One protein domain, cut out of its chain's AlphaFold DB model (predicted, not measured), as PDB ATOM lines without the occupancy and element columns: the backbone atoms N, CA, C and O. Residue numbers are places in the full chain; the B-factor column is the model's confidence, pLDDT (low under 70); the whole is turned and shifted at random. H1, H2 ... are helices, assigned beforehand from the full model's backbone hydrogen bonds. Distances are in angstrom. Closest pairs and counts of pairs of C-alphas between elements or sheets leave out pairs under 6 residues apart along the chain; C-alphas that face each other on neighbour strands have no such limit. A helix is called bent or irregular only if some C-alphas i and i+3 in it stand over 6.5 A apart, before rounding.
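AT A GLANCE: This is residues 787 to 866 of the 868 residues of an uncharacterized protein of Pycnococcus provasolii (UniProt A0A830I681). Two helical hairpins, H1 with H2 and the more loosely paired H3 with H4, are set crosswise and meet at a corner, where the first residues of H1 and the end of H2 come near the early part of H3. The link between H3 and H4 sticks out at residues 840 to 843, together with residues 844 to 846 of H4, and residues 859 to 866 fold back beside the end of H4. The printed part has 80 residues with four named helices, H1 to H4 in order, and no named strand; the class is all helix. It is compact, with a radius of gyration of the C-alphas of 13.0 A and spans of 38 by 27 by 23 A.

HOW THE PARTS SIT: H3, residues 821 to 836, is the longest helix by residues, with 16, and has a kink of 33 degrees near residue 830. It only just touches H4, residues 844 to 858, with 3 pairs of C-alphas within 8 A, the closest those of Val 831 and Leu 851 at 7.3 A; this hairpin has a shallow tilt of 16 degrees, opposite ways. H1, residues 787 to 801, only just touches H3, also with 3 pairs, through residues 787 to 788 alone; the closest C-alphas, of Val 788 and Thr 824, are 7.3 A apart, and the lines are about perpendicular at 87 degrees. H1 and H2, residues 804 to 818, touch as a hairpin at a shallow tilt of 8 degrees, opposite ways, closest at the C-alphas of Ala 799 and Lys 807, 6.0 A. H2 is close to but not clearly touching H3, and H4 is apart from H1 and H2. Every O i to N i+4 pair is within hydrogen-bond range in H4, against 9 of 11 in H1 and in H2 and 9 of 12 in H3.

IN THESE COORDINATES: H1 begins at C-alpha 787 (-35.090, -31.660, 28.987) and is 22.6 A long; H2 is 20.1 A and only just irregular, C-alphas 812 and 815 being 7.0 A apart. H3 is 21.5 A, and H4, 21.0 A, ends at C-alpha 858 (-23.150, -38.878, 20.209).

THE WHOLE: The C-alphas farthest apart, of Glu 804 and Arg 840, are 38.6 A apart. The printed part has no cut; the links H1 to H2 and H2 to H3 are tight, and H3 to H4 is short. Mean pLDDT of the printed part is 72.3, with 29 residues under 70, among them 858 to 866.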
ATOM      1  N   ILE A 787     -36.541 -31.415  28.954       69.56
ATOM      2  CA  ILE A 787     -35.090 -31.660  28.987       69.56
ATOM      3  C   ILE A 787     -34.414 -31.083  27.735       69.56
ATOM      4  O   ILE A 787     -33.394 -30.401  27.841       69.56
ATOM      5  N   VAL A 788     -35.016 -31.270  26.555       73.38
ATOM      6  CA  VAL A 788     -34.503 -30.691  25.300       73.38
ATOM      7  C   VAL A 788     -34.539 -29.161  25.360       73.38
ATOM      8  O   VAL A 788     -33.574 -28.510  24.964       73.38
ATOM      9  N   THR A 789     -35.599 -28.569  25.925       74.69
ATOM     10  CA  THR A 789     -35.697 -27.112  26.116       74.69
ATOM     11  C   THR A 789     -34.607 -26.569  27.049       74.69
ATOM     12  O   THR A 789     -34.010 -25.537  26.740       74.69
ATOM     13  N   LEU A 790     -34.293 -27.272  28.145       72.00
ATOM     14  CA  LEU A 790     -33.202 -26.914  29.062       72.00
ATOM     15  C   LEU A 790     -31.826 -26.966  28.382       72.00
ATOM     16  O   LEU A 790     -31.061 -26.005  28.483       72.00
ATOM     17  N   ILE A 791     -31.531 -28.031  27.631       74.25
ATOM     18  CA  ILE A 791     -30.278 -28.168  26.866       74.25
ATOM     19  C   ILE A 791     -30.169 -27.056  25.808       74.25
ATOM     20  O   ILE A 791     -29.135 -26.395  25.693       74.25
ATOM     21  N   HIS A 792     -31.257 -26.770  25.085       76.06
ATOM     22  CA  HIS A 792     -31.322 -25.689  24.093       76.06
ATOM     23  C   HIS A 792     -31.067 -24.312  24.732       76.06
ATOM     24  O   HIS A 792     -30.373 -23.477  24.148       76.06
ATOM     25  N   ALA A 793     -31.596 -24.066  25.935       69.19
ATOM     26  CA  ALA A 793     -31.370 -22.832  26.686       69.19
ATOM     27  C   ALA A 793     -29.920 -22.709  27.191       69.19
ATOM     28  O   ALA A 793     -29.323 -21.636  27.068       69.19
ATOM     29  N   ALA A 794     -29.327 -23.798  27.690       71.12
ATOM     30  CA  ALA A 794     -27.928 -23.836  28.115       71.12
ATOM     31  C   ALA A 794     -26.972 -23.535  26.947       71.12
ATOM     32  O   ALA A 794     -26.128 -22.646  27.057       71.12
ATOM     33  N   ILE A 795     -27.174 -24.182  25.793       75.62
ATOM     34  CA  ILE A 795     -26.373 -23.952  24.578       75.62
ATOM     35  C   ILE A 795     -26.551 -22.519  24.059       75.62
ATOM     36  O   ILE A 795     -25.567 -21.875  23.702       75.62
ATOM     37  N   LYS A 796     -27.771 -21.956  24.085       76.50
ATOM     38  CA  LYS A 796     -27.992 -20.531  23.761       76.50
ATOM     39  C   LYS A 796     -27.232 -19.584  24.694       76.50
ATOM     40  O   LYS A 796     -26.778 -18.541  24.230       76.50
ATOM     41  N   ARG A 797     -27.089 -19.923  25.980       69.06
ATOM     42  CA  ARG A 797     -26.355 -19.109  26.961       69.06
ATOM     43  C   ARG A 797     -24.838 -19.218  26.776       69.06
ATOM     44  O   ARG A 797     -24.168 -18.192  26.817       69.06
ATOM     45  N   ALA A 798     -24.317 -20.417  26.512       69.56
ATOM     46  CA  ALA A 798     -22.904 -20.640  26.185       69.56
ATOM     47  C   ALA A 798     -22.504 -19.977  24.854       69.56
ATOM     48  O   ALA A 798     -21.444 -19.367  24.749       69.56
ATOM     49  N   ALA A 799     -23.392 -19.985  23.853       75.81
ATOM     50  CA  ALA A 799     -23.149 -19.344  22.561       75.81
ATOM     51  C   ALA A 799     -22.902 -17.822  22.644       75.81
ATOM     52  O   ALA A 799     -22.386 -17.248  21.689       75.81
ATOM     53  N   LEU A 800     -23.223 -17.157  23.762       73.44
ATOM     54  CA  LEU A 800     -22.937 -15.731  23.961       73.44
ATOM     55  C   LEU A 800     -21.435 -15.428  24.100       73.44
ATOM     56  O   LEU A 800     -21.013 -14.341  23.715       73.44
ATOM     57  N   THR A 801     -20.630 -16.373  24.602       75.12
ATOM     58  CA  THR A 801     -19.171 -16.213  24.777       75.12
ATOM     59  C   THR A 801     -18.349 -16.723  23.590       75.12
ATOM     60  O   THR A 801     -17.124 -16.653  23.621       75.12
ATOM     61  N   LEU A 802     -19.001 -17.234  22.541       85.81
ATOM     62  CA  LEU A 802     -18.343 -17.781  21.354       85.81
ATOM     63  C   LEU A 802     -18.060 -16.710  20.285       85.81
ATOM     64  O   LEU A 802     -18.767 -15.701  20.178       85.81
ATOM     65  N   THR A 803     -17.054 -16.960  19.444       88.06
ATOM     66  CA  THR A 803     -16.809 -16.170  18.221       88.06
ATOM     67  C   THR A 803     -17.939 -16.358  17.200       88.06
ATOM     68  O   THR A 803     -18.680 -17.339  17.259       88.06
ATOM     69  N   GLU A 804     -18.085 -15.440  16.238       80.25
ATOM     70  CA  GLU A 804     -19.169 -15.521  15.240       80.25
ATOM     71  C   GLU A 804     -19.109 -16.788  14.371       80.25
ATOM     72  O   GLU A 804     -20.151 -17.373  14.081       80.25
ATOM     73  N   GLU A 805     -17.917 -17.296  14.041       79.62
ATOM     74  CA  GLU A 805     -17.789 -18.547  13.280       79.62
ATOM     75  C   GLU A 805     -18.160 -19.778  14.134       79.62
ATOM     76  O   GLU A 805     -18.828 -20.698  13.664       79.62
ATOM     77  N   GLN A 806     -17.841 -19.774  15.435       78.75
ATOM     78  CA  GLN A 806     -18.314 -20.809  16.366       78.75
ATOM     79  C   GLN A 806     -19.840 -20.737  16.564       78.75
ATOM     80  O   GLN A 806     -20.513 -21.767  16.513       78.75
ATOM     81  N   LYS A 807     -20.417 -19.533  16.712       82.06
ATOM     82  CA  LYS A 807     -21.879 -19.318  16.743       82.06
ATOM     83  C   LYS A 807     -22.542 -19.836  15.469       82.06
ATOM     84  O   LYS A 807     -23.600 -20.463  15.542       82.06
ATOM     85  N   ARG A 808     -21.910 -19.620  14.311       79.75
ATOM     86  CA  ARG A 808     -22.351 -20.151  13.021       79.75
ATOM     87  C   ARG A 808     -22.356 -21.679  13.013       79.75
ATOM     88  O   ARG A 808     -23.384 -22.258  12.679       79.75
ATOM     89  N   VAL A 809     -21.285 -22.336  13.463       79.88
ATOM     90  CA  VAL A 809     -21.224 -23.807  13.577       79.88
ATOM     91  C   VAL A 809     -22.296 -24.354  14.531       79.88
ATOM     92  O   VAL A 809     -22.986 -25.315  14.185       79.88
ATOM     93  N   VAL A 810     -22.512 -23.720  15.691       81.56
ATOM     94  CA  VAL A 810     -23.594 -24.089  16.627       81.56
ATOM     95  C   VAL A 810     -24.974 -23.943  15.969       81.56
ATOM     96  O   VAL A 810     -25.827 -24.824  16.103       81.56
ATOM     97  N   LYS A 811     -25.188 -22.873  15.196       84.25
ATOM     98  CA  LYS A 811     -26.445 -22.606  14.483       84.25
ATOM     99  C   LYS A 811     -26.704 -23.570  13.319       84.25
ATOM    100  O   LYS A 811     -27.832 -24.031  13.172       84.25
ATOM    101  N   GLU A 812     -25.693 -23.853  12.501       82.56
ATOM    102  CA  GLU A 812     -25.820 -24.652  11.273       82.56
ATOM    103  C   GLU A 812     -25.742 -26.167  11.516       82.56
ATOM    104  O   GLU A 812     -26.280 -26.924  10.711       82.56
ATOM    105  N   LYS A 813     -25.097 -26.629  12.600       79.94
ATOM    106  CA  LYS A 813     -24.879 -28.068  12.857       79.94
ATOM    107  C   LYS A 813     -25.511 -28.573  14.154       79.94
ATOM    108  O   LYS A 813     -26.149 -29.622  14.141       79.94
ATOM    109  N   VAL A 814     -25.381 -27.839  15.262       77.56
ATOM    110  CA  VAL A 814     -25.761 -28.354  16.594       77.56
ATOM    111  C   VAL A 814     -27.272 -28.287  16.835       77.56
ATOM    112  O   VAL A 814     -27.868 -29.298  17.200       77.56
ATOM    113  N   PHE A 815     -27.930 -27.150  16.574       84.50
ATOM    114  CA  PHE A 815     -29.393 -27.080  16.726       84.50
ATOM    115  C   PHE A 815     -30.167 -28.017  15.770       84.50
ATOM    116  O   PHE A 815     -31.128 -28.631  16.235       84.50
ATOM    117  N   PRO A 816     -29.770 -28.215  14.494       83.50
ATOM    118  CA  PRO A 816     -30.399 -29.222  13.634       83.50
ATOM    119  C   PRO A 816     -30.204 -30.668  14.115       83.50
ATOM    120  O   PRO A 816     -31.139 -31.459  14.012       83.50
ATOM    121  N   ALA A 817     -29.038 -31.015  14.677       76.75
ATOM    122  CA  ALA A 817     -28.799 -32.343  15.252       76.75
ATOM    123  C   ALA A 817     -29.693 -32.608  16.479       76.75
ATOM    124  O   ALA A 817     -30.352 -33.644  16.550       76.75
ATOM    125  N   LEU A 818     -29.803 -31.632  17.388       77.81
ATOM    126  CA  LEU A 818     -30.706 -31.681  18.550       77.81
ATOM    127  C   LEU A 818     -32.197 -31.744  18.173       77.81
ATOM    128  O   LEU A 818     -33.014 -32.154  18.992       77.81
ATOM    129  N   GLY A 819     -32.557 -31.361  16.945       78.31
ATOM    130  CA  GLY A 819     -33.910 -31.512  16.409       78.31
ATOM    131  C   GLY A 819     -34.243 -32.920  15.901       78.31
ATOM    132  O   GLY A 819     -35.409 -33.187  15.608       78.31
ATOM    133  N   GLN A 820     -33.269 -33.830  15.768       85.50
ATOM    134  CA  GLN A 820     -33.530 -35.165  15.224       85.50
ATOM    135  C   GLN A 820     -34.109 -36.120  16.283       85.50
ATOM    136  O   GLN A 820     -33.568 -36.220  17.386       85.50
ATOM    137  N   PRO A 821     -35.153 -36.911  15.959       77.19
ATOM    138  CA  PRO A 821     -35.817 -37.779  16.935       77.19
ATOM    139  C   PRO A 821     -34.900 -38.876  17.499       77.19
ATOM    140  O   PRO A 821     -35.054 -39.264  18.655       77.19
ATOM    141  N   ALA A 822     -33.909 -39.336  16.726       75.12
ATOM    142  CA  ALA A 822     -32.879 -40.257  17.209       75.12
ATOM    143  C   ALA A 822     -32.001 -39.618  18.305       75.12
ATOM    144  O   ALA A 822     -31.786 -40.231  19.349       75.12
ATOM    145  N   MET A 823     -31.575 -38.363  18.111       75.50
ATOM    146  CA  MET A 823     -30.790 -37.600  19.091       75.50
ATOM    147  C   MET A 823     -31.597 -37.366  20.374       75.50
ATOM    148  O   MET A 823     -31.120 -37.656  21.468       75.50
ATOM    149  N   THR A 824     -32.855 -36.928  20.243       76.69
ATOM    150  CA  THR A 824     -33.785 -36.749  21.372       76.69
ATOM    151  C   THR A 824     -33.987 -38.042  22.163       76.69
ATOM    152  O   THR A 824     -34.002 -38.015  23.390       76.69
ATOM    153  N   THR A 825     -34.089 -39.184  21.476       79.69
ATOM    154  CA  THR A 825     -34.237 -40.503  22.117       79.69
ATOM    155  C   THR A 825     -32.959 -40.918  22.855       79.69
ATOM    156  O   THR A 825     -33.039 -41.399  23.981       79.69
ATOM    157  N   HIS A 826     -31.773 -40.681  22.282       77.81
ATOM    158  CA  HIS A 826     -30.495 -40.954  22.953       77.81
ATOM    159  C   HIS A 826     -30.278 -40.055  24.183       77.81
ATOM    160  O   HIS A 826     -29.848 -40.521  25.236       77.81
ATOM    161  N   ILE A 827     -30.628 -38.769  24.091       73.12
ATOM    162  CA  ILE A 827     -30.555 -37.830  25.221       73.12
ATOM    163  C   ILE A 827     -31.517 -38.251  26.343       73.12
ATOM    164  O   ILE A 827     -31.128 -38.258  27.511       73.12
ATOM    165  N   ALA A 828     -32.744 -38.657  26.006       75.12
ATOM    166  CA  ALA A 828     -33.727 -39.126  26.983       75.12
ATOM    167  C   ALA A 828     -33.331 -40.452  27.664       75.12
ATOM    168  O   ALA A 828     -33.607 -40.625  28.849       75.12
ATOM    169  N   ASN A 829     -32.678 -41.369  26.941       77.50
ATOM    170  CA  ASN A 829     -32.352 -42.704  27.454       77.50
ATOM    171  C   ASN A 829     -30.987 -42.787  28.155       77.50
ATOM    172  O   ASN A 829     -30.850 -43.573  29.089       77.50
ATOM    173  N   THR A 830     -29.992 -42.003  27.727       73.19
ATOM    174  CA  THR A 830     -28.605 -42.093  28.228       73.19
ATOM    175  C   THR A 830     -28.243 -40.905  29.123       73.19
ATOM    176  O   THR A 830     -27.790 -41.082  30.250       73.19
ATOM    177  N   VAL A 831     -28.513 -39.680  28.659       70.62
ATOM    178  CA  VAL A 831     -28.043 -38.442  29.312       70.62
ATOM    179  C   VAL A 831     -28.947 -38.038  30.486       70.62
ATOM    180  O   VAL A 831     -28.466 -37.595  31.529       70.62
ATOM    181  N   ALA A 832     -30.267 -38.217  30.357       72.69
ATOM    182  CA  ALA A 832     -31.216 -37.857  31.412       72.69
ATOM    183  C   ALA A 832     -31.073 -38.693  32.706       72.69
ATOM    184  O   ALA A 832     -31.074 -38.086  33.779       72.69
ATOM    185  N   PRO A 833     -30.896 -40.033  32.681       74.69
ATOM    186  CA  PRO A 833     -30.677 -40.802  33.909       74.69
ATOM    187  C   PRO A 833     -29.409 -40.386  34.665       74.69
ATOM    188  O   PRO A 833     -29.445 -40.288  35.891       74.69
ATOM    189  N   ALA A 834     -28.325 -40.072  33.946       68.88
ATOM    190  CA  ALA A 834     -27.093 -39.557  34.539       68.88
ATOM    191  C   ALA A 834     -27.316 -38.192  35.218       68.88
ATOM    192  O   ALA A 834     -26.901 -38.003  36.360       68.88
ATOM    193  N   LEU A 835     -28.033 -37.269  34.561       67.12
ATOM    194  CA  LEU A 835     -28.393 -35.952  35.113       67.12
ATOM    195  C   LEU A 835     -29.184 -36.029  36.432       67.12
ATOM    196  O   LEU A 835     -29.014 -35.159  37.284       67.12
ATOM    197  N   PHE A 836     -30.030 -37.049  36.613       74.69
ATOM    198  CA  PHE A 836     -30.834 -37.226  37.832       74.69
ATOM    199  C   PHE A 836     -30.184 -38.113  38.910       74.69
ATOM    200  O   PHE A 836     -30.644 -38.098  40.050       74.69
ATOM    201  N   ASN A 837     -29.118 -38.855  38.593       73.81
ATOM    202  CA  ASN A 837     -28.327 -39.633  39.556       73.81
ATOM    203  C   ASN A 837     -26.817 -39.518  39.256       73.81
ATOM    204  O   ASN A 837     -26.210 -40.476  38.766       73.81
ATOM    205  N   PRO A 838     -26.176 -38.374  39.569       76.88
ATOM    206  CA  PRO A 838     -24.723 -38.262  39.495       76.88
ATOM    207  C   PRO A 838     -24.051 -39.237  40.486       76.88
ATOM    208  O   PRO A 838     -24.546 -39.424  41.606       76.88
ATOM    209  N   PRO A 839     -22.920 -39.869  40.118       73.62
ATOM    210  CA  PRO A 839     -22.252 -40.844  40.973       73.62
ATOM    211  C   PRO A 839     -21.718 -40.188  42.255       73.62
ATOM    212  O   PRO A 839     -21.031 -39.166  42.232       73.62
ATOM    213  N   ARG A 840     -22.025 -40.787  43.414       52.16
ATOM    214  CA  ARG A 840     -21.639 -40.244  44.726       52.16
ATOM    215  C   ARG A 840     -20.114 -40.213  44.881       52.16
ATOM    216  O   ARG A 840     -19.506 -41.244  45.150       52.16
ATOM    217  N   GLY A 841     -19.529 -39.021  44.768       68.06
ATOM    218  CA  GLY A 841     -18.100 -38.770  44.987       68.06
ATOM    219  C   GLY A 841     -17.352 -38.149  43.803       68.06
ATOM    220  O   GLY A 841     -16.197 -37.773  43.977       68.06
ATOM    221  N   SER A 842     -17.974 -38.001  42.626       64.19
ATOM    222  CA  SER A 842     -17.371 -37.253  41.512       64.19
ATOM    223  C   SER A 842     -17.416 -35.740  41.748       64.19
ATOM    224  O   SER A 842     -18.446 -35.217  42.176       64.19
ATOM    225  N   ASP A 843     -16.351 -35.025  41.378       75.56
ATOM    226  CA  ASP A 843     -16.388 -33.566  41.238       75.56
ATOM    227  C   ASP A 843     -17.404 -33.175  40.146       75.56
ATOM    228  O   ASP A 843     -17.454 -33.766  39.063       75.56
ATOM    229  N   LEU A 844     -18.216 -32.154  40.425       58.34
ATOM    230  CA  LEU A 844     -19.192 -31.604  39.488       58.34
ATOM    231  C   LEU A 844     -18.517 -31.113  38.192       58.34
ATOM    232  O   LEU A 844     -19.114 -31.185  37.116       58.34
ATOM    233  N   VAL A 845     -17.261 -30.660  38.271       62.34
ATOM    234  CA  VAL A 845     -16.471 -30.213  37.113       62.34
ATOM    235  C   VAL A 845     -15.969 -31.394  36.275       62.34
ATOM    236  O   VAL A 845     -15.965 -31.305  35.047       62.34
ATOM    237  N   SER A 846     -15.581 -32.518  36.891       66.50
ATOM    238  CA  SER A 846     -15.169 -33.708  36.130       66.50
ATOM    239  C   SER A 846     -16.374 -34.386  35.481       66.50
ATOM    240  O   SER A 846     -16.342 -34.683  34.291       66.50
ATOM    241  N   TRP A 847     -17.465 -34.543  36.234       75.38
ATOM    242  CA  TRP A 847     -18.694 -35.171  35.749       75.38
ATOM    243  C   TRP A 847     -19.369 -34.367  34.624       75.38
ATOM    244  O   TRP A 847     -19.794 -34.943  33.625       75.38
ATOM    245  N   SER A 848     -19.400 -33.030  34.706       62.34
ATOM    246  CA  SER A 848     -19.939 -32.208  33.606       62.34
ATOM    247  C   SER A 848     -19.090 -32.271  32.329       62.34
ATOM    248  O   SER A 848     -19.653 -32.249  31.236       62.34
ATOM    249  N   ARG A 849     -17.760 -32.417  32.432       69.56
ATOM    250  CA  ARG A 849     -16.884 -32.664  31.269       69.56
ATOM    251  C   ARG A 849     -17.132 -34.025  30.625       69.56
ATOM    252  O   ARG A 849     -17.150 -34.114  29.403       69.56
ATOM    253  N   GLU A 850     -17.337 -35.061  31.430       71.12
ATOM    254  CA  GLU A 850     -17.636 -36.419  30.960       71.12
ATOM    255  C   GLU A 850     -18.996 -36.469  30.237       71.12
ATOM    256  O   GLU A 850     -19.081 -36.968  29.117       71.12
ATOM    257  N   LEU A 851     -20.019 -35.808  30.793       69.50
ATOM    258  CA  LEU A 851     -21.336 -35.639  30.166       69.50
ATOM    259  C   LEU A 851     -21.261 -34.878  28.826       69.50
ATOM    260  O   LEU A 851     -21.899 -35.266  27.845       69.50
ATOM    261  N   VAL A 852     -20.463 -33.804  28.755       69.38
ATOM    262  CA  VAL A 852     -20.220 -33.063  27.501       69.38
ATOM    263  C   VAL A 852     -19.474 -33.926  26.484       69.38
ATOM    264  O   VAL A 852     -19.804 -33.879  25.301       69.38
ATOM    265  N   ALA A 853     -18.522 -34.755  26.920       68.00
ATOM    266  CA  ALA A 853     -17.783 -35.650  26.036       68.00
ATOM    267  C   ALA A 853     -18.652 -36.784  25.466       68.00
ATOM    268  O   ALA A 853     -18.518 -37.125  24.287       68.00
ATOM    269  N   GLU A 854     -19.590 -37.317  26.249       69.06
ATOM    270  CA  GLU A 854     -20.558 -38.305  25.771       69.06
ATOM    271  C   GLU A 854     -21.521 -37.687  24.740       69.06
ATOM    272  O   GLU A 854     -21.729 -38.253  23.664       69.06
ATOM    273  N   VAL A 855     -22.026 -36.472  24.996       68.25
ATOM    274  CA  VAL A 855     -22.860 -35.721  24.040       68.25
ATOM    275  C   VAL A 855     -22.086 -35.361  22.763       68.25
ATOM    276  O   VAL A 855     -22.618 -35.542  21.668       68.25
ATOM    277  N   ALA A 856     -20.829 -34.920  22.868       69.50
ATOM    278  CA  ALA A 856     -19.954 -34.648  21.723       69.50
ATOM    279  C   ALA A 856     -19.769 -35.892  20.839       69.50
ATOM    280  O   ALA A 856     -19.908 -35.827  19.613       69.50
ATOM    281  N   THR A 857     -19.526 -37.039  21.480       72.12
ATOM    282  CA  THR A 857     -19.387 -38.343  20.820       72.12
ATOM    283  C   THR A 857     -20.683 -38.742  20.111       72.12
ATOM    284  O   THR A 857     -20.658 -39.089  18.930       72.12
ATOM    285  N   ALA A 858     -21.832 -38.601  20.782       64.81
ATOM    286  CA  ALA A 858     -23.150 -38.878  20.209       64.81
ATOM    287  C   ALA A 858     -23.524 -37.932  19.047       64.81
ATOM    288  O   ALA A 858     -24.238 -38.335  18.131       64.81
ATOM    289  N   CYS A 859     -23.011 -36.696  19.036       66.44
ATOM    290  CA  CYS A 859     -23.134 -35.766  17.909       66.44
ATOM    291  C   CYS A 859     -22.267 -36.141  16.688       66.44
ATOM    292  O   CYS A 859     -22.336 -35.447  15.672       66.44
ATOM    293  N   GLY A 860     -21.407 -37.166  16.771       68.38
ATOM    294  CA  GLY A 860     -20.374 -37.432  15.761       68.38
ATOM    295  C   GLY A 860     -19.303 -36.333  15.692       68.38
ATOM    296  O   GLY A 860     -18.609 -36.193  14.683       68.38
ATOM    297  N   GLY A 861     -19.186 -35.516  16.744       63.25
ATOM    298  CA  GLY A 861     -18.251 -34.404  16.825       63.25
ATOM    299  C   GLY A 861     -16.844 -34.885  17.161       63.25
ATOM    300  O   GLY A 861     -16.552 -35.203  18.311       63.25
ATOM    301  N   GLY A 862     -15.946 -34.882  16.172       63.62
ATOM    302  CA  GLY A 862     -14.507 -35.025  16.421       63.62
ATOM    303  C   GLY A 862     -13.959 -33.915  17.332       63.62
ATOM    304  O   GLY A 862     -14.648 -32.934  17.605       63.62
ATOM    305  N   ALA A 863     -12.698 -34.046  17.763       44.94
ATOM    306  CA  ALA A 863     -12.082 -33.300  18.875       44.94
ATOM    307  C   ALA A 863     -12.364 -31.781  18.966       44.94
ATOM    308  O   ALA A 863     -12.421 -31.252  20.067       44.94
ATOM    309  N   ALA A 864     -12.613 -31.084  17.854       44.88
ATOM    310  CA  ALA A 864     -13.050 -29.683  17.856       44.88
ATOM    311  C   ALA A 864     -14.355 -29.405  18.642       44.88
ATOM    312  O   ALA A 864     -14.577 -28.262  19.023       44.88
ATOM    313  N   PHE A 865     -15.205 -30.411  18.890       53.12
ATOM    314  CA  PHE A 865     -16.389 -30.301  19.761       53.12
ATOM    315  C   PHE A 865     -16.030 -30.470  21.254       53.12
ATOM    316  O   PHE A 865     -16.719 -29.934  22.107       53.12
ATOM    317  N   LEU A 866     -14.941 -31.182  21.577       45.38
ATOM    318  CA  LEU A 866     -14.448 -31.385  22.951       45.38
ATOM    319  C   LEU A 866     -13.621 -30.197  23.478       45.38
ATOM    320  O   LEU A 866     -13.444 -30.056  24.685       45.38
TER     321      LEU A 866